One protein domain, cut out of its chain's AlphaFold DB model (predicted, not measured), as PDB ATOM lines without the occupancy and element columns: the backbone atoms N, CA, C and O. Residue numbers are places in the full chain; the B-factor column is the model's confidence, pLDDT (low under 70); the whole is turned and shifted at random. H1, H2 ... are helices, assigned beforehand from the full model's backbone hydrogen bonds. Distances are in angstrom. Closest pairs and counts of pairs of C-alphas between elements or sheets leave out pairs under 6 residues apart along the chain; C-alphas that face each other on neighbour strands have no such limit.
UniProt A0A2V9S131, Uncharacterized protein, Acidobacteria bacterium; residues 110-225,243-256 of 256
ATOM      1  N   ALA A 110      21.584 -19.771  13.378       85.56
ATOM      2  CA  ALA A 110      21.315 -21.151  12.998       85.56
ATOM      3  C   ALA A 110      21.722 -21.371  11.535       85.56
ATOM      4  O   ALA A 110      21.754 -20.429  10.747       85.56
ATOM      5  N   PHE A 111      21.974 -22.614  11.116       86.56
ATOM      6  CA  PHE A 111      22.188 -22.917   9.698       86.56
ATOM      7  C   PHE A 111      21.352 -24.107   9.235       86.56
ATOM      8  O   PHE A 111      21.135 -25.070   9.973       86.56
ATOM      9  N   VAL A 112      20.895 -24.056   7.983       86.75
ATOM     10  CA  VAL A 112      20.174 -25.158   7.336       86.75
ATOM     11  C   VAL A 112      20.839 -25.483   6.007       86.75
ATOM     12  O   VAL A 112      20.921 -24.649   5.109       86.75
ATOM     13  N   LEU A 113      21.285 -26.734   5.873       87.69
ATOM     14  CA  LEU A 113      21.874 -27.237   4.637       87.69
ATOM     15  C   LEU A 113      20.760 -27.539   3.636       87.69
ATOM     16  O   LEU A 113      20.002 -28.498   3.796       87.69
ATOM     17  N   MET A 114      20.670 -26.723   2.590       90.19
ATOM     18  CA  MET A 114      19.541 -26.785   1.660       90.19
ATOM     19  C   MET A 114      19.665 -27.893   0.612       90.19
ATOM     20  O   MET A 114      18.651 -28.341   0.082       90.19
ATOM     21  N   LYS A 115      20.880 -28.378   0.331       89.81
ATOM     22  CA  LYS A 115      21.152 -29.310  -0.774       89.81
ATOM     23  C   LYS A 115      20.219 -30.538  -0.821       89.81
ATOM     24  O   LYS A 115      19.585 -30.709  -1.860       89.81
ATOM     25  N   PRO A 116      20.033 -31.336   0.253       92.62
ATOM     26  CA  PRO A 116      19.160 -32.514   0.188       92.62
ATOM     27  C   PRO A 116      17.704 -32.157  -0.126       92.62
ATOM     28  O   PRO A 116      17.013 -32.879  -0.838       92.62
ATOM     29  N   VAL A 117      17.239 -31.012   0.387       94.44
ATOM     30  CA  VAL A 117      15.891 -30.505   0.115       94.44
ATOM     31  C   VAL A 117      15.778 -30.086  -1.347       94.44
ATOM     32  O   VAL A 117      14.817 -30.461  -2.008       94.44
ATOM     33  N   LEU A 118      16.754 -29.348  -1.877       95.25
ATOM     34  CA  LEU A 118      16.746 -28.914  -3.275       95.25
ATOM     35  C   LEU A 118      16.767 -30.110  -4.237       95.25
ATOM     36  O   LEU A 118      15.947 -30.151  -5.150       95.25
ATOM     37  N   GLU A 119      17.619 -31.106  -3.990       94.62
ATOM     38  CA  GLU A 119      17.689 -32.336  -4.792       94.62
ATOM     39  C   GLU A 119      16.356 -33.100  -4.769       94.62
ATOM     40  O   GLU A 119      15.846 -33.493  -5.818       94.62
ATOM     41  N   LEU A 120      15.739 -33.245  -3.590       96.38
ATOM     42  CA  LEU A 120      14.435 -33.894  -3.451       96.38
ATOM     43  C   LEU A 120      13.341 -33.149  -4.234       96.38
ATOM     44  O   LEU A 120      12.559 -33.768  -4.956       96.38
ATOM     45  N   LEU A 121      13.287 -31.821  -4.119       97.38
ATOM     46  CA  LEU A 121      12.306 -30.992  -4.824       97.38
ATOM     47  C   LEU A 121      12.473 -31.068  -6.350       97.38
ATOM     48  O   LEU A 121      11.478 -31.049  -7.081       97.38
ATOM     49  N   GLU A 122      13.711 -31.180  -6.830       96.31
ATOM     50  CA  GLU A 122      14.033 -31.270  -8.255       96.31
ATOM     51  C   GLU A 122      13.471 -32.544  -8.899       96.31
ATOM     52  O   GLU A 122      13.024 -32.500 -10.045       96.31
ATOM     53  N   THR A 123      13.374 -33.647  -8.140       96.19
ATOM     54  CA  THR A 123      12.775 -34.909  -8.625       96.19
ATOM     55  C   THR A 123      11.305 -34.775  -9.034       96.19
ATOM     56  O   THR A 123      10.813 -35.555  -9.850       96.19
ATOM     57  N   VAL A 124      10.594 -33.787  -8.477       96.56
ATOM     58  CA  VAL A 124       9.169 -33.559  -8.740       96.56
ATOM     59  C   VAL A 124       8.963 -32.550  -9.861       96.56
ATOM     60  O   VAL A 124       8.085 -32.739 -10.704       96.56
ATOM     61  N   HIS A 125       9.728 -31.456  -9.868       95.94
ATOM     62  CA  HIS A 125       9.621 -30.432 -10.902       95.94
ATOM     63  C   HIS A 125      10.903 -29.577 -10.968       95.94
ATOM     64  O   HIS A 125      11.316 -29.043  -9.939       95.94
ATOM     65  N   PRO A 126      11.472 -29.308 -12.163       95.81
ATOM     66  CA  PRO A 126      12.784 -28.657 -12.307       95.81
ATOM     67  C   PRO A 126      12.852 -27.250 -11.695       95.81
ATOM     68  O   PRO A 126      13.868 -26.838 -11.157       95.81
ATOM     69  N   ARG A 127      11.739 -26.506 -11.720       97.50
ATOM     70  CA  ARG A 127      11.653 -25.152 -11.133       97.50
ATOM     71  C   ARG A 127      11.302 -25.136  -9.640       97.50
ATOM     72  O   ARG A 127      11.228 -24.059  -9.050       97.50
ATOM     73  N   LEU A 128      10.984 -26.284  -9.034       97.31
ATOM     74  CA  LEU A 128      10.533 -26.344  -7.640       97.31
ATOM     75  C   LEU A 128      11.631 -25.983  -6.624       97.31
ATOM     76  O   LEU A 128      11.285 -25.263  -5.690       97.31
ATOM     77  N   PRO A 129      12.914 -26.352  -6.810       97.19
ATOM     78  CA  PRO A 129      14.003 -25.912  -5.935       97.19
ATOM     79  C   PRO A 129      14.111 -24.382  -5.847       97.19
ATOM     80  O   PRO A 129      13.938 -23.820  -4.766       97.19
ATOM     81  N   ALA A 130      14.269 -23.692  -6.986       96.50
ATOM     82  CA  ALA A 130      14.312 -22.225  -7.041       96.50
ATOM     83  C   ALA A 130      13.039 -21.573  -6.480       96.50
ATOM     84  O   ALA A 130      13.089 -20.560  -5.783       96.50
ATOM     85  N   THR A 131      11.874 -22.167  -6.766       97.69
ATOM     86  CA  THR A 131      10.590 -21.705  -6.222       97.69
ATOM     87  C   THR A 131      10.571 -21.787  -4.704       97.69
ATOM     88  O   THR A 131      10.186 -20.822  -4.045       97.69
ATOM     89  N   PHE A 132      10.968 -22.931  -4.153       97.31
ATOM     90  CA  PHE A 132      10.957 -23.158  -2.720       97.31
ATOM     91  C   PHE A 132      11.912 -22.204  -2.013       97.31
ATOM     92  O   PHE A 132      11.496 -21.502  -1.097       97.31
ATOM     93  N   PHE A 133      13.152 -22.131  -2.499       95.69
ATOM     94  CA  PHE A 133      14.194 -21.289  -1.931       95.69
ATOM     95  C   PHE A 133      13.776 -19.815  -1.879       95.69
ATOM     96  O   PHE A 133      13.739 -19.221  -0.805       95.69
ATOM     97  N   ARG A 134      13.337 -19.252  -3.014       95.38
ATOM     98  CA  ARG A 134      12.945 -17.838  -3.098       95.38
ATOM     99  C   ARG A 134      11.784 -17.482  -2.176       95.38
ATOM    100  O   ARG A 134      11.795 -16.428  -1.547       95.38
ATOM    101  N   HIS A 135      10.751 -18.324  -2.118       96.56
ATOM    102  CA  HIS A 135       9.598 -18.056  -1.253       96.56
ATOM    103  C   HIS A 135       9.932 -18.274   0.224       96.56
ATOM    104  O   HIS A 135       9.367 -17.570   1.059       96.56
ATOM    105  N   LEU A 136      10.835 -19.206   0.554       95.62
ATOM    106  CA  LEU A 136      11.293 -19.448   1.923       95.62
ATOM    107  C   LEU A 136      12.058 -18.230   2.439       95.62
ATOM    108  O   LEU A 136      11.611 -17.601   3.397       95.62
ATOM    109  N   VAL A 137      13.140 -17.861   1.746       93.88
ATOM    110  CA  VAL A 137      13.960 -16.678   2.041       93.88
ATOM    111  C   VAL A 137      13.080 -15.439   2.121       93.88
ATOM    112  O   VAL A 137      13.042 -14.773   3.150       93.88
ATOM    113  N   GLY A 138      12.291 -15.163   1.078       92.62
ATOM    114  CA  GLY A 138      11.460 -13.961   1.023       92.62
ATOM    115  C   GLY A 138      10.371 -13.905   2.098       92.62
ATOM    116  O   GLY A 138       9.930 -12.817   2.459       92.62
ATOM    117  N   SER A 139       9.925 -15.050   2.625       94.31
ATOM    118  CA  SER A 139       8.961 -15.076   3.732       94.31
ATOM    119  C   SER A 139       9.622 -14.867   5.088       94.31
ATOM    120  O   SER A 139       9.021 -14.215   5.938       94.31
ATOM    121  N   LEU A 140      10.825 -15.406   5.290       90.94
ATOM    122  CA  LEU A 140      11.586 -15.245   6.529       90.94
ATOM    123  C   LEU A 140      12.175 -13.832   6.643       90.94
ATOM    124  O   LEU A 140      11.933 -13.175   7.654       90.94
ATOM    125  N   ASN A 141      12.784 -13.309   5.568       88.69
ATOM    126  CA  ASN A 141      13.361 -11.955   5.480       88.69
ATOM    127  C   ASN A 141      12.355 -10.809   5.707       88.69
ATOM    128  O   ASN A 141      12.736  -9.643   5.797       88.69
ATOM    129  N   ARG A 142      11.056 -11.109   5.827       88.62
ATOM    130  CA  ARG A 142      10.052 -10.134   6.279       88.62
ATOM    131  C   ARG A 142      10.120  -9.832   7.770       88.62
ATOM    132  O   ARG A 142       9.706  -8.742   8.155       88.62
ATOM    133  N   TRP A 143      10.580 -10.790   8.567       86.25
ATOM    134  CA  TRP A 143      10.508 -10.749  10.028       86.25
ATOM    135  C   TRP A 143      11.870 -10.898  10.689       86.25
ATOM    136  O   TRP A 143      12.083 -10.317  11.743       86.25
ATOM    137  N   VAL A 144      12.783 -11.646  10.071       85.19
ATOM    138  CA  VAL A 144      14.114 -11.932  10.609       85.19
ATOM    139  C   VAL A 144      15.145 -11.957   9.485       85.19
ATOM    140  O   VAL A 144      14.813 -12.333   8.362       85.19
ATOM    141  N   ARG A 145      16.391 -11.566   9.764       86.31
ATOM    142  CA  ARG A 145      17.463 -11.554   8.760       86.31
ATOM    143  C   ARG A 145      17.916 -12.981   8.444       86.31
ATOM    144  O   ARG A 145      18.391 -13.695   9.321       86.31
ATOM    145  N   VAL A 146      17.797 -13.385   7.185       90.38
ATOM    146  CA  VAL A 146      18.328 -14.648   6.653       90.38
ATOM    147  C   VAL A 146      19.473 -14.326   5.716       90.38
ATOM    148  O   VAL A 146      19.270 -13.509   4.828       90.38
ATOM    149  N   TYR A 147      20.623 -14.968   5.910       90.25
ATOM    150  CA  TYR A 147      21.775 -14.879   5.016       90.25
ATOM    151  C   TYR A 147      21.717 -15.992   3.966       90.25
ATOM    152  O   TYR A 147      21.689 -17.183   4.314       90.25
ATOM    153  N   ASP A 148      21.680 -15.610   2.696       90.44
ATOM    154  CA  ASP A 148      21.557 -16.513   1.555       90.44
ATOM    155  C   ASP A 148      22.703 -16.365   0.529       90.44
ATOM    156  O   ASP A 148      23.791 -15.901   0.863       90.44
ATOM    157  N   TYR A 149      22.509 -16.866  -0.698       86.12
ATOM    158  CA  TYR A 149      23.533 -16.796  -1.748       86.12
ATOM    159  C   TYR A 149      23.686 -15.396  -2.332       86.12
ATOM    160  O   TYR A 149      24.808 -15.029  -2.663       86.12
ATOM    161  N   ASP A 150      22.597 -14.630  -2.439       86.44
ATOM    162  CA  ASP A 150      22.651 -13.269  -2.978       86.44
ATOM    163  C   ASP A 150      23.477 -12.399  -2.010       86.44
ATOM    164  O   ASP A 150      24.353 -11.645  -2.432       86.44
ATOM    165  N   ASP A 151      23.303 -12.606  -0.698       88.75
ATOM    166  CA  ASP A 151      24.128 -11.968   0.339       88.75
ATOM    167  C   ASP A 151      25.608 -12.378   0.277       88.75
ATOM    168  O   ASP A 151      26.506 -11.587   0.580       88.75
ATOM    169  N   ALA A 152      25.882 -13.638  -0.070       88.50
ATOM    170  CA  ALA A 152      27.244 -14.136  -0.219       88.50
ATOM    171  C   ALA A 152      27.939 -13.551  -1.454       88.50
ATOM    172  O   ALA A 152      29.120 -13.208  -1.371       88.50
ATOM    173  N   GLU A 153      27.215 -13.399  -2.565       88.50
ATOM    174  CA  GLU A 153      27.705 -12.732  -3.775       88.50
ATOM    175  C   GLU A 153      28.008 -11.253  -3.496       88.50
ATOM    176  O   GLU A 153      29.135 -10.816  -3.726       88.50
ATOM    177  N   GLU A 154      27.070 -10.520  -2.884       88.44
ATOM    178  CA  GLU A 154      27.272  -9.113  -2.502       88.44
ATOM    179  C   GLU A 154      28.469  -8.951  -1.554       88.44
ATOM    180  O   GLU A 154      29.303  -8.055  -1.717       88.44
ATOM    181  N   ARG A 155      28.617  -9.859  -0.579       86.94
ATOM    182  CA  ARG A 155      29.763  -9.844   0.336       86.94
ATOM    183  C   ARG A 155      31.087 -10.040  -0.396       86.94
ATOM    184  O   ARG A 155      32.066  -9.388  -0.032       86.94
ATOM    185  N   VAL A 156      31.131 -10.944  -1.371       88.94
ATOM    186  CA  VAL A 156      32.325 -11.193  -2.184       88.94
ATOM    187  C   VAL A 156      32.662  -9.995  -3.062       88.94
ATOM    188  O   VAL A 156      33.836  -9.642  -3.151       88.94
ATOM    189  N   ASP A 157      31.669  -9.335  -3.649       88.31
ATOM    190  CA  ASP A 157      31.900  -8.137  -4.456       88.31
ATOM    191  C   ASP A 157      32.464  -6.991  -3.605       88.31
ATOM    192  O   ASP A 157      33.492  -6.420  -3.965       88.31
ATOM    193  N   MET A 158      31.925  -6.762  -2.400       87.44
ATOM    194  CA  MET A 158      32.514  -5.805  -1.451       87.44
ATOM    195  C   MET A 158      33.956  -6.159  -1.056       87.44
ATOM    196  O   MET A 158      34.793  -5.272  -0.892       87.44
ATOM    197  N   LEU A 159      34.265  -7.450  -0.861       87.19
ATOM    198  CA  LEU A 159      35.632  -7.887  -0.547       87.19
ATOM    199  C   LEU A 159      36.591  -7.602  -1.704       87.19
ATOM    200  O   LEU A 159      37.702  -7.141  -1.460       87.19
ATOM    201  N   ARG A 160      36.162  -7.843  -2.946       87.12
ATOM    202  CA  ARG A 160      36.959  -7.548  -4.144       87.12
ATOM    203  C   ARG A 160      37.275  -6.060  -4.246       87.12
ATOM    204  O   ARG A 160      38.443  -5.717  -4.386       87.12
ATOM    205  N   GLU A 161      36.269  -5.200  -4.089       87.81
ATOM    206  CA  GLU A 161      36.450  -3.741  -4.098       87.81
ATOM    207  C   GLU A 161      37.435  -3.275  -3.017       87.81
ATOM    208  O   GLU A 161      38.275  -2.412  -3.262       87.81
ATOM    209  N   TRP A 162      37.371  -3.870  -1.821       85.88
ATOM    210  CA  TRP A 162      38.331  -3.592  -0.752       85.88
ATOM    211  C   TRP A 162      39.753  -4.016  -1.120       85.88
ATOM    212  O   TRP A 162      40.689  -3.238  -0.946       85.88
ATOM    213  N   TYR A 163      39.929  -5.234  -1.635       88.50
ATOM    214  CA  TYR A 163      41.252  -5.761  -1.970       88.50
ATOM    215  C   TYR A 163      41.923  -4.979  -3.098       88.50
ATOM    216  O   TYR A 163      43.134  -4.793  -3.051       88.50
ATOM    217  N   GLU A 164      41.164  -4.465  -4.069       85.62
ATOM    218  CA  GLU A 164      41.696  -3.604  -5.136       85.62
ATOM    219  C   GLU A 164      42.432  -2.357  -4.608       85.62
ATOM    220  O   GLU A 164      43.319  -1.836  -5.288       85.62
ATOM    221  N   GLY A 165      42.097  -1.888  -3.399       82.69
ATOM    222  CA  GLY A 165      42.750  -0.757  -2.737       82.69
ATOM    223  C   GLY A 165      44.002  -1.101  -1.919       82.69
ATOM    224  O   GLY A 165      44.667  -0.189  -1.428       82.69
ATOM    225  N   GLU A 166      44.332  -2.384  -1.757       88.56
ATOM    226  CA  GLU A 166      45.427  -2.860  -0.906       88.56
ATOM    227  C   GLU A 166      46.760  -2.970  -1.666       88.56
ATOM    228  O   GLU A 166      46.800  -3.189  -2.876       88.56
ATOM    229  N   GLU A 167      47.889  -2.875  -0.953       84.12
ATOM    230  CA  GLU A 167      49.227  -2.967  -1.570       84.12
ATOM    231  C   GLU A 167      49.524  -4.351  -2.176       84.12
ATOM    232  O   GLU A 167      50.372  -4.472  -3.062       84.12
ATOM    233  N   ASN A 168      48.839  -5.399  -1.704       84.44
ATOM    234  CA  ASN A 168      49.018  -6.772  -2.172       84.44
ATOM    235  C   ASN A 168      47.675  -7.533  -2.236       84.44
ATOM    236  O   ASN A 168      47.402  -8.360  -1.365       84.44
ATOM    237  N   PRO A 169      46.824  -7.277  -3.244       78.31
ATOM    238  CA  PRO A 169      45.498  -7.893  -3.367       78.31
ATOM    239  C   PRO A 169      45.540  -9.422  -3.494       78.31
ATOM    240  O   PRO A 169      44.630 -10.108  -3.039       78.31
ATOM    241  N   GLU A 170      46.608  -9.970  -4.082       80.75
ATOM    242  CA  GLU A 170      46.749 -11.406  -4.372       80.75
ATOM    243  C   GLU A 170      46.904 -12.276  -3.114       80.75
ATOM    244  O   GLU A 170      46.779 -13.497  -3.190       80.75
ATOM    245  N   GLN A 171      47.173 -11.672  -1.951       85.25
ATOM    246  CA  GLN A 171      47.297 -12.407  -0.690       85.25
ATOM    247  C   GLN A 171      45.948 -12.849  -0.107       85.25
ATOM    248  O   GLN A 171      45.923 -13.669   0.811       85.25
ATOM    249  N   TYR A 172      44.841 -12.279  -0.590       83.75
ATOM    250  CA  TYR A 172      43.510 -12.544  -0.066       83.75
ATOM    251  C   TYR A 172      42.779 -13.593  -0.913       83.75
ATOM    252  O   TYR A 172      42.678 -13.479  -2.133       83.75
ATOM    253  N   GLU A 173      42.224 -14.612  -0.257       82.69
ATOM    254  CA  GLU A 173      41.387 -15.618  -0.913       82.69
ATOM    255  C   GLU A 173      39.937 -15.129  -1.016       82.69
ATOM    256  O   GLU A 173      39.319 -14.748  -0.021       82.69
ATOM    257  N   VAL A 174      39.375 -15.178  -2.227       84.56
ATOM    258  CA  VAL A 174      37.970 -14.846  -2.488       84.56
ATOM    259  C   VAL A 174      37.174 -16.139  -2.701       84.56
ATOM    260  O   VAL A 174      37.501 -16.895  -3.619       84.56
ATOM    261  N   PRO A 175      36.125 -16.408  -1.903       85.50
ATOM    262  CA  PRO A 175      35.274 -17.583  -2.092       85.50
ATOM    263  C   PRO A 175      34.591 -17.629  -3.472       85.50
ATOM    264  O   PRO A 175      34.036 -16.630  -3.932       85.50
ATOM    265  N   ASP A 176      34.568 -18.805  -4.112       86.62
ATOM    266  CA  ASP A 176      33.832 -19.046  -5.366       86.62
ATOM    267  C   ASP A 176      32.342 -19.310  -5.093       86.62
ATOM    268  O   ASP A 176      31.873 -20.451  -5.069       86.62
ATOM    269  N   ILE A 177      31.585 -18.236  -4.857       87.56
ATOM    270  CA  ILE A 177      30.144 -18.339  -4.591       87.56
ATOM    271  C   ILE A 177      29.392 -18.843  -5.826       87.56
ATOM    272  O   ILE A 177      28.545 -19.729  -5.703       87.56
ATOM    273  N   GLU A 178      29.741 -18.362  -7.024       84.81
ATOM    274  CA  GLU A 178      29.059 -18.758  -8.260       84.81
ATOM    275  C   GLU A 178      29.184 -20.268  -8.523       84.81
ATOM    276  O   GLU A 178      28.196 -20.918  -8.889       84.81
ATOM    277  N   GLY A 179      30.376 -20.840  -8.324       84.75
ATOM    278  CA  GLY A 179      30.623 -22.275  -8.459       84.75
ATOM    279  C   GLY A 179      29.934 -23.116  -7.380       84.75
ATOM    280  O   GLY A 179      29.526 -24.256  -7.642       84.75
ATOM    281  N   CYS A 180      29.742 -22.557  -6.183       83.94
ATOM    282  CA  CYS A 180      29.041 -23.219  -5.085       83.94
ATOM    283  C   CYS A 180      27.507 -23.169  -5.211       83.94
ATOM    284  O   CYS A 180      26.842 -24.101  -4.737       83.94
ATOM    285  N   THR A 181      26.941 -22.152  -5.871       87.25
ATOM    286  CA  THR A 181      25.489 -21.977  -6.032       87.25
ATOM    287  C   THR A 181      24.875 -23.082  -6.910       87.25
ATOM    288  O   THR A 181      25.225 -23.226  -8.089       87.25
ATOM    289  N   PRO A 182      23.910 -23.877  -6.394       88.56
ATOM    290  CA  PRO A 182      23.270 -24.936  -7.170       88.56
ATOM    291  C   PRO A 182      22.600 -24.416  -8.448       88.56
ATOM    292  O   PRO A 182      21.781 -23.499  -8.411       88.56
ATOM    293  N   LYS A 183      22.875 -25.060  -9.591       90.12
ATOM    294  CA  LYS A 183      22.321 -24.657 -10.902       90.12
ATOM    295  C   LYS A 183      20.791 -24.607 -10.920       90.12
ATOM    296  O   LYS A 183      20.229 -23.744 -11.587       90.12
ATOM    297  N   CYS A 184      20.126 -25.482 -10.164       91.25
ATOM    298  CA  CYS A 184      18.668 -25.509 -10.053       91.25
ATOM    299  C   CYS A 184      18.077 -24.229  -9.432       91.25
ATOM    300  O   CYS A 184      16.889 -23.975  -9.618       91.25
ATOM    301  N   LEU A 185      18.877 -23.399  -8.744       91.81
ATOM    302  CA  LEU A 185      18.457 -22.087  -8.234       91.81
ATOM    303  C   LEU A 185      18.478 -20.985  -9.303       91.81
ATOM    304  O   LEU A 185      17.784 -19.985  -9.140       91.81
ATOM    305  N   LYS A 186      19.184 -21.187 -10.427       90.19
ATOM    306  CA  LYS A 186      19.188 -20.256 -11.575       90.19
ATOM    307  C   LYS A 186      17.891 -20.337 -12.401       90.19
ATOM    308  O   LYS A 186      17.633 -19.489 -13.255       90.19
ATOM    309  N   GLU A 187      17.050 -21.342 -12.147       94.44
ATOM    310  CA  GLU A 187      15.749 -21.505 -12.794       94.44
ATOM    311  C   GLU A 187      14.759 -20.406 -12.400       94.44
ATOM    312  O   GLU A 187      14.680 -19.984 -11.247       94.44
ATOM    313  N   LYS A 188      13.897 -19.992 -13.337       96.25
ATOM    314  CA  LYS A 188      12.869 -18.982 -13.047       96.25
ATOM    315  C   LYS A 188      11.857 -19.522 -12.020       96.25
ATOM    316  O   LYS A 188      11.110 -20.444 -12.358       96.25
ATOM    317  N   PRO A 189      11.683 -18.915 -10.836       96.88
ATOM    318  CA  PRO A 189      10.725 -19.390  -9.833       96.88
ATOM    319  C   PRO A 189       9.269 -19.355 -10.320       96.88
ATOM    320  O   PRO A 189       8.892 -18.541 -11.170       96.88
ATOM    321  N   LEU A 190       8.428 -20.249  -9.800       97.50
ATOM    322  CA  LEU A 190       6.979 -20.209  -9.996       97.50
ATOM    323  C   LEU A 190       6.355 -19.105  -9.130       97.50
ATOM    324  O   LEU A 190       6.839 -18.763  -8.048       97.50
ATOM    325  N   THR A 191       5.217 -18.579  -9.583       97.19
ATOM    326  CA  THR A 191       4.379 -17.714  -8.744       97.19
ATOM    327  C   THR A 191       3.752 -18.529  -7.610       97.19
ATOM    328  O   THR A 191       3.596 -19.745  -7.730       97.19
ATOM    329  N   LEU A 192       3.307 -17.876  -6.529       95.19
ATOM    330  CA  LEU A 192       2.587 -18.569  -5.446       95.19
ATOM    331  C   LEU A 192       1.334 -19.300  -5.945       95.19
ATOM    332  O   LEU A 192       0.985 -20.357  -5.425       95.19
ATOM    333  N   ARG A 193       0.659 -18.758  -6.965       96.50
ATOM    334  CA  ARG A 193      -0.465 -19.439  -7.615       96.50
ATOM    335  C   ARG A 193      -0.003 -20.716  -8.319       96.50
ATOM    336  O   ARG A 193      -0.591 -21.764  -8.080       96.50
ATOM    337  N   GLY A 194       1.068 -20.636  -9.110       96.69
ATOM    338  CA  GLY A 194       1.643 -21.804  -9.777       96.69
ATOM    339  C   GLY A 194       2.122 -22.870  -8.788       96.69
ATOM    340  O   GLY A 194       1.904 -24.053  -9.015       96.69
ATOM    341  N   LEU A 195       2.692 -22.465  -7.647       97.12
ATOM    342  CA  LEU A 195       3.074 -23.388  -6.576       97.12
ATOM    343  C   LEU A 195       1.852 -24.090  -5.957       97.12
ATOM    344  O   LEU A 195       1.894 -25.295  -5.722       97.12
ATOM    345  N   LYS A 196       0.748 -23.365  -5.726       96.50
ATOM    346  CA  LYS A 196      -0.511 -23.954  -5.235       96.50
ATOM    347  C   LYS A 196      -1.097 -24.958  -6.223       96.50
ATOM    348  O   LYS A 196      -1.497 -26.037  -5.802       96.50
ATOM    349  N   GLU A 197      -1.133 -24.619  -7.507       96.25
ATOM    350  CA  GLU A 197      -1.611 -25.516  -8.567       96.25
ATOM    351  C   GLU A 197      -0.729 -26.773  -8.650       96.25
ATOM    352  O   GLU A 197      -1.246 -27.887  -8.611       96.25
ATOM    353  N   LEU A 198       0.600 -26.612  -8.629       95.00
ATOM    354  CA  LEU A 198       1.544 -27.731  -8.596       95.00
ATOM    355  C   LEU A 198       1.340 -28.616  -7.358       95.00
ATOM    356  O   LEU A 198       1.323 -29.833  -7.478       95.00
ATOM    357  N   SER A 199       1.109 -28.033  -6.176       94.94
ATOM    358  CA  SER A 199       0.940 -28.787  -4.921       94.94
ATOM    359  C   SER A 199      -0.184 -29.837  -4.953       94.94
ATOM    360  O   SER A 199      -0.151 -30.799  -4.183       94.94
ATOM    361  N   GLN A 200      -1.167 -29.672  -5.847       94.50
ATOM    362  CA  GLN A 200      -2.296 -30.589  -6.011       94.50
ATOM    363  C   GLN A 200      -1.917 -31.866  -6.769       94.50
ATOM    364  O   GLN A 200      -2.615 -32.873  -6.653       94.50
ATOM    365  N   THR A 201      -0.826 -31.841  -7.536       94.38
ATOM    366  CA  THR A 201      -0.379 -32.968  -8.368       94.38
ATOM    367  C   THR A 201       0.776 -33.751  -7.742       94.38
ATOM    368  O   THR A 201       1.037 -34.883  -8.155       94.38
ATOM    369  N   ILE A 202       1.436 -33.191  -6.719       95.50
ATOM    370  CA  ILE A 202       2.544 -33.826  -5.994       95.50
ATOM    371  C   ILE A 202       2.041 -35.067  -5.250       95.50
ATOM    372  O   ILE A 202       1.169 -34.981  -4.383       95.50
ATOM    373  N   ARG A 203       2.618 -36.226  -5.589       94.62
ATOM    374  CA  ARG A 203       2.317 -37.519  -4.950       94.62
ATOM    375  C   ARG A 203       3.284 -37.876  -3.827       94.62
ATOM    376  O   ARG A 203       2.910 -38.628  -2.930       94.62
ATOM    377  N   ASP A 204       4.504 -37.353  -3.892       96.75
ATOM    378  CA  ASP A 204       5.506 -37.544  -2.853       96.75
ATOM    379  C   ASP A 204       5.062 -36.841  -1.560       96.75
ATOM    380  O   ASP A 204       4.740 -35.649  -1.562       96.75
ATOM    381  N   ARG A 205       4.996 -37.596  -0.458       96.06
ATOM    382  CA  ARG A 205       4.457 -37.098   0.816       96.06
ATOM    383  C   ARG A 205       5.385 -36.091   1.487       96.06
ATOM    384  O   ARG A 205       4.884 -35.157   2.113       96.06
ATOM    385  N   GLU A 206       6.695 -36.267   1.361       96.75
ATOM    386  CA  GLU A 206       7.689 -35.385   1.974       96.75
ATOM    387  C   GLU A 206       7.726 -34.050   1.234       96.75
ATOM    388  O   GLU A 206       7.571 -32.993   1.848       96.75
ATOM    389  N   VAL A 207       7.785 -34.091  -0.100       97.50
ATOM    390  CA  VAL A 207       7.701 -32.882  -0.932       97.50
ATOM    391  C   VAL A 207       6.378 -32.157  -0.706       97.50
ATOM    392  O   VAL A 207       6.345 -30.930  -0.586       97.50
ATOM    393  N   GLN A 208       5.270 -32.895  -0.599       97.00
ATOM    394  CA  GLN A 208       3.975 -32.287  -0.316       97.00
ATOM    395  C   GLN A 208       3.952 -31.596   1.057       97.00
ATOM    396  O   GLN A 208       3.371 -30.515   1.175       97.00
ATOM    397  N   ALA A 209       4.580 -32.177   2.083       97.06
ATOM    398  CA  ALA A 209       4.695 -31.556   3.400       97.06
ATOM    399  C   ALA A 209       5.530 -30.266   3.347       97.06
ATOM    400  O   ALA A 209       5.083 -29.237   3.857       97.06
ATOM    401  N   LEU A 210       6.675 -30.288   2.656       97.56
ATOM    402  CA  LEU A 210       7.534 -29.117   2.455       97.56
ATOM    403  C   LEU A 210       6.790 -27.978   1.746       97.56
ATOM    404  O   LEU A 210       6.771 -26.848   2.230       97.56
ATOM    405  N   VAL A 211       6.111 -28.272   0.633       97.81
ATOM    406  CA  VAL A 211       5.364 -27.262  -0.131       97.81
ATOM    407  C   VAL A 211       4.191 -26.700   0.674       97.81
ATOM    408  O   VAL A 211       3.937 -25.494   0.631       97.81
ATOM    409  N   ARG A 212       3.482 -27.531   1.448       97.06
ATOM    410  CA  ARG A 212       2.412 -27.053   2.341       97.06
ATOM    411  C   ARG A 212       2.958 -26.153   3.446       97.06
ATOM    412  O   ARG A 212       2.375 -25.097   3.683       97.06
ATOM    413  N   GLY A 213       4.070 -26.541   4.072       97.00
ATOM    414  CA  GLY A 213       4.751 -25.735   5.084       97.00
ATOM    415  C   GLY A 213       5.183 -24.379   4.529       97.00
ATOM    416  O   GLY A 213       4.877 -23.348   5.122       97.00
ATOM    417  N   LEU A 214       5.779 -24.362   3.336       97.50
ATOM    418  CA  LEU A 214       6.149 -23.130   2.644       97.50
ATOM    419  C   LEU A 214       4.935 -22.235   2.360       97.50
ATOM    420  O   LEU A 214       4.967 -21.045   2.647       97.50
ATOM    421  N   LEU A 215       3.839 -22.792   1.837       97.50
ATOM    422  CA  LEU A 215       2.617 -22.022   1.575       97.50
ATOM    423  C   LEU A 215       2.008 -21.439   2.859       97.50
ATOM    424  O   LEU A 215       1.481 -20.323   2.833       97.50
ATOM    425  N   GLN A 216       2.072 -22.176   3.971       96.38
ATOM    426  CA  GLN A 216       1.653 -21.684   5.281       96.38
ATOM    427  C   GLN A 216       2.568 -20.556   5.760       96.38
ATOM    428  O   GLN A 216       2.057 -19.518   6.177       96.38
ATOM    429  N   LEU A 217       3.886 -20.713   5.632       95.50
ATOM    430  CA  LEU A 217       4.858 -19.680   5.976       95.50
ATOM    431  C   LEU A 217       4.631 -18.402   5.159       95.50
ATOM    432  O   LEU A 217       4.536 -17.328   5.741       95.50
ATOM    433  N   CYS A 218       4.445 -18.506   3.840       95.81
ATOM    434  CA  CYS A 218       4.138 -17.356   2.983       95.81
ATOM    435  C   CYS A 218       2.854 -16.634   3.402       95.81
ATOM    436  O   CYS A 218       2.752 -15.417   3.261       95.81
ATOM    437  N   ARG A 219       1.850 -17.383   3.874       95.25
ATOM    438  CA  ARG A 219       0.590 -16.813   4.356       95.25
ATOM    439  C   ARG A 219       0.793 -16.086   5.680       95.25
ATOM    440  O   ARG A 219       0.343 -14.954   5.800       95.25
ATOM    441  N   VAL A 220       1.423 -16.731   6.661       92.75
ATOM    442  CA  VAL A 220       1.645 -16.145   7.993       92.75
ATOM    443  C   VAL A 220       2.556 -14.927   7.886       92.75
ATOM    444  O   VAL A 220       2.233 -13.873   8.424       92.75
ATOM    445  N   SER A 221       3.618 -15.009   7.080       92.50
ATOM    446  CA  SER A 221       4.555 -13.900   6.897       92.50
ATOM    447  C   SER A 221       3.925 -12.660   6.260       92.50
ATOM    448  O   SER A 221       4.504 -11.583   6.345       92.50
ATOM    449  N   SER A 222       2.769 -12.791   5.599       91.75
ATOM    450  CA  SER A 222       2.040 -11.680   4.978       91.75
ATOM    451  C   SER A 222       0.882 -11.138   5.816       91.75
ATOM    452  O   SER A 222       0.170 -10.260   5.339       91.75
ATOM    453  N   GLN A 223       0.609 -11.704   6.995       91.25
ATOM    454  CA  GLN A 223      -0.564 -11.327   7.792       91.25
ATOM    455  C   GLN A 223      -0.401 -10.004   8.533       91.25
ATOM    456  O   GLN A 223      -1.401  -9.354   8.824       91.25
ATOM    457  N   ALA A 224       0.835  -9.604   8.815       85.38
ATOM    458  CA  ALA A 224       1.137  -8.353   9.486       85.38
ATOM    459  C   ALA A 224       2.018  -7.466   8.600       85.38
ATOM    460  O   ALA A 224       2.797  -7.948   7.772       85.38
ATOM    461  N   LYS A 225       1.849  -6.151   8.752       86.06
ATOM    462  CA  LYS A 225       2.707  -5.160   8.104       86.06
ATOM    463  C   LYS A 225       4.036  -5.136   8.858       86.06
ATOM    464  O   LYS A 225       4.035  -5.075  10.085       86.06
ATOM    465  N   PRO A 243      22.868  -6.686  10.700       65.31
ATOM    466  CA  PRO A 243      22.332  -7.423  11.834       65.31
ATOM    467  C   PRO A 243      22.644  -8.900  11.650       65.31
ATOM    468  O   PRO A 243      22.434  -9.436  10.554       65.31
ATOM    469  N   LEU A 244      23.175  -9.528  12.706       75.25
ATOM    470  CA  LEU A 244      23.527 -10.940  12.671       75.25
ATOM    471  C   LEU A 244      22.318 -11.710  12.108       75.25
ATOM    472  O   LEU A 244      21.189 -11.493  12.550       75.25
ATOM    473  N   PRO A 245      22.488 -12.539  11.068       82.75
ATOM    474  CA  PRO A 245      21.375 -13.307  10.544       82.75
ATOM    475  C   PRO A 245      20.931 -14.328  11.589       82.75
ATOM    476  O   PRO A 245      21.754 -15.032  12.164       82.75
ATOM    477  N   CYS A 246      19.624 -14.491  11.773       83.25
ATOM    478  CA  CYS A 246      19.106 -15.576  12.606       83.25
ATOM    479  C   CYS A 246      19.282 -16.946  11.927       83.25
ATOM    480  O   CYS A 246      19.197 -17.991  12.573       83.25
ATOM    481  N   LEU A 247      19.444 -16.955  10.598       85.88
ATOM    482  CA  LEU A 247      19.517 -18.163   9.790       85.88
ATOM    483  C   LEU A 247      20.468 -17.989   8.607       85.88
ATOM    484  O   LEU A 247      20.314 -17.070   7.806       85.88
ATOM    485  N   LEU A 248      21.384 -18.936   8.454       85.06
ATOM    486  CA  LEU A 248      22.225 -19.126   7.281       85.06
ATOM    487  C   LEU A 248      21.630 -20.250   6.426       85.06
ATOM    488  O   LEU A 248      21.343 -21.339   6.938       85.06
ATOM    489  N   LEU A 249      21.487 -20.034   5.118       83.56
ATOM    490  CA  LEU A 249      21.008 -21.055   4.175       83.56
ATOM    491  C   LEU A 249      22.082 -21.497   3.163       83.56
ATOM    492  O   LEU A 249      21.865 -21.377   1.953       83.56
ATOM    493  N   PRO A 250      23.231 -22.040   3.612       74.38
ATOM    494  CA  PRO A 250      24.296 -22.447   2.708       74.38
ATOM    495  C   PRO A 250      23.942 -23.715   1.912       74.38
ATOM    496  O   PRO A 250      23.178 -24.587   2.350       74.38
ATOM    497  N   SER A 251      24.590 -23.869   0.756       54.41
ATOM    498  CA  SER A 251      24.685 -25.143   0.036       54.41
ATOM    499  C   SER A 251      26.110 -25.644   0.201       54.41
ATOM    500  O   SER A 251      27.007 -25.122  -0.460       54.41
ATOM    501  N   PRO A 252      26.361 -26.656   1.044       49.72
ATOM    502  CA  PRO A 252      27.667 -27.277   1.051       49.72
ATOM    503  C   PRO A 252      27.837 -28.057  -0.259       49.72
ATOM    504  O   PRO A 252      27.110 -29.018  -0.540       49.72
ATOM    505  N   GLN A 253      28.827 -27.667  -1.056       46.88
ATOM    506  CA  GLN A 253      29.572 -28.625  -1.867       46.88
ATOM    507  C   GLN A 253      30.827 -28.994  -1.070       46.88
ATOM    508  O   GLN A 253      31.404 -28.147  -0.398       46.88
ATOM    509  N   GLY A 254      31.131 -30.291  -1.028       39.06
ATOM    510  CA  GLY A 254      32.041 -30.896  -0.059       39.06
ATOM    511  C   GLY A 254      33.443 -30.289  -0.010       39.06
ATOM    512  O   GLY A 254      33.967 -29.787  -0.999       39.06
ATOM    513  N   THR A 255      34.034 -30.421   1.173       32.22
ATOM    514  CA  THR A 255      35.470 -30.371   1.448       32.22
ATOM    515  C   THR A 255      36.278 -31.302   0.534       32.22
ATOM    516  O   THR A 255      35.755 -32.288  -0.002       32.22
ATOM    517  N   PRO A 256      37.589 -31.057   0.440       32.53
ATOM    518  CA  PRO A 256      38.572 -31.985   0.994       32.53
ATOM    519  C   PRO A 256      38.919 -31.654   2.449       32.53
ATOM    520  O   PRO A 256      39.040 -30.455   2.779       32.53
TER     521      PRO A 256
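What this domain is: This is residues 110 to 225 and 243 to 256 of the 256 residues of an uncharacterized protein of Acidobacteria bacterium (UniProt A0A2V9S131). A small helical body lies at one end, with H2 as its core, H7 side by side with H2, H6 folded back on H7, and H1 and H5 packed on the first part of H2. From this body a long arm extends, made of H3 and the stretch of residues 165 to 176, which folds back to H4. The printed part has 130 residues with seven named helices, H1 to H7 in order, and no named strand; the class is all helix. It is only just loose, close to compact, with a radius of gyration of the C-alphas of 17.1 A, and elongated, spanning 58 by 37 by 25 A.

How they stand to each other: H7, residues 205 to 220, touches the hub H2, residues 128 to 140, with residues 211 to 218 alone; their closest C-alphas, of Cys 218 and Ser 139, are 5.4 A apart. They run the same way at a shallow tilt of 33 degrees, only just short of steep. H6, residues 192 to 199, forms a helical hairpin with H7, at 23 degrees; the closest C-alphas, of Ser 199 and Gln 208, are 6.5 A apart. H1, residues 115 to 122, touches H2 at a steep tilt of 57 degrees, opposite ways, closest at the C-alphas of Leu 118 and Pro 129, 4.9 A. H5, residues 183 to 186, touches H2 at the C-alphas of Leu 185 and Ala 130, the closest, 4.3 A. H3, residues 149 to 164, touches H4, residues 177 to 180, closest at the C-alphas of Glu 153 and Ile 177, 6.2 A; H3 and H7 are apart. Every O i to N i+4 pair is within hydrogen-bond range in H1, H2, H3, H6 and H7; H4 and H5 are too short for such a pair.

Where its parts are: H3 is 22.7 A long, H7 22.3 A, H2 18.0 A, H1 10.5 A, H6 10.4 A, H5 5.4 A and H4 5.0 A. C-alpha 115 of H1 is at (21.152, -29.310, -0.774), C-alpha 164 of H3 at (41.696, -3.604, -5.136) and C-alpha 220 of H7 at (1.645, -16.145, 7.993).

The domain as a whole: The farthest C-alphas, of Glu 167 and Gln 200, are 58.6 A apart. Residues 226 to 242 are not printed, and C-alphas 225 and 243 are 20.1 A apart across the cut. Residues 247 to 248 pair in parallel with residues 110 to 111 and with 146 to 147. The link H3 to H4 is long. The model's pLDDT is under 70 at residue 243 and residues 251 to 256.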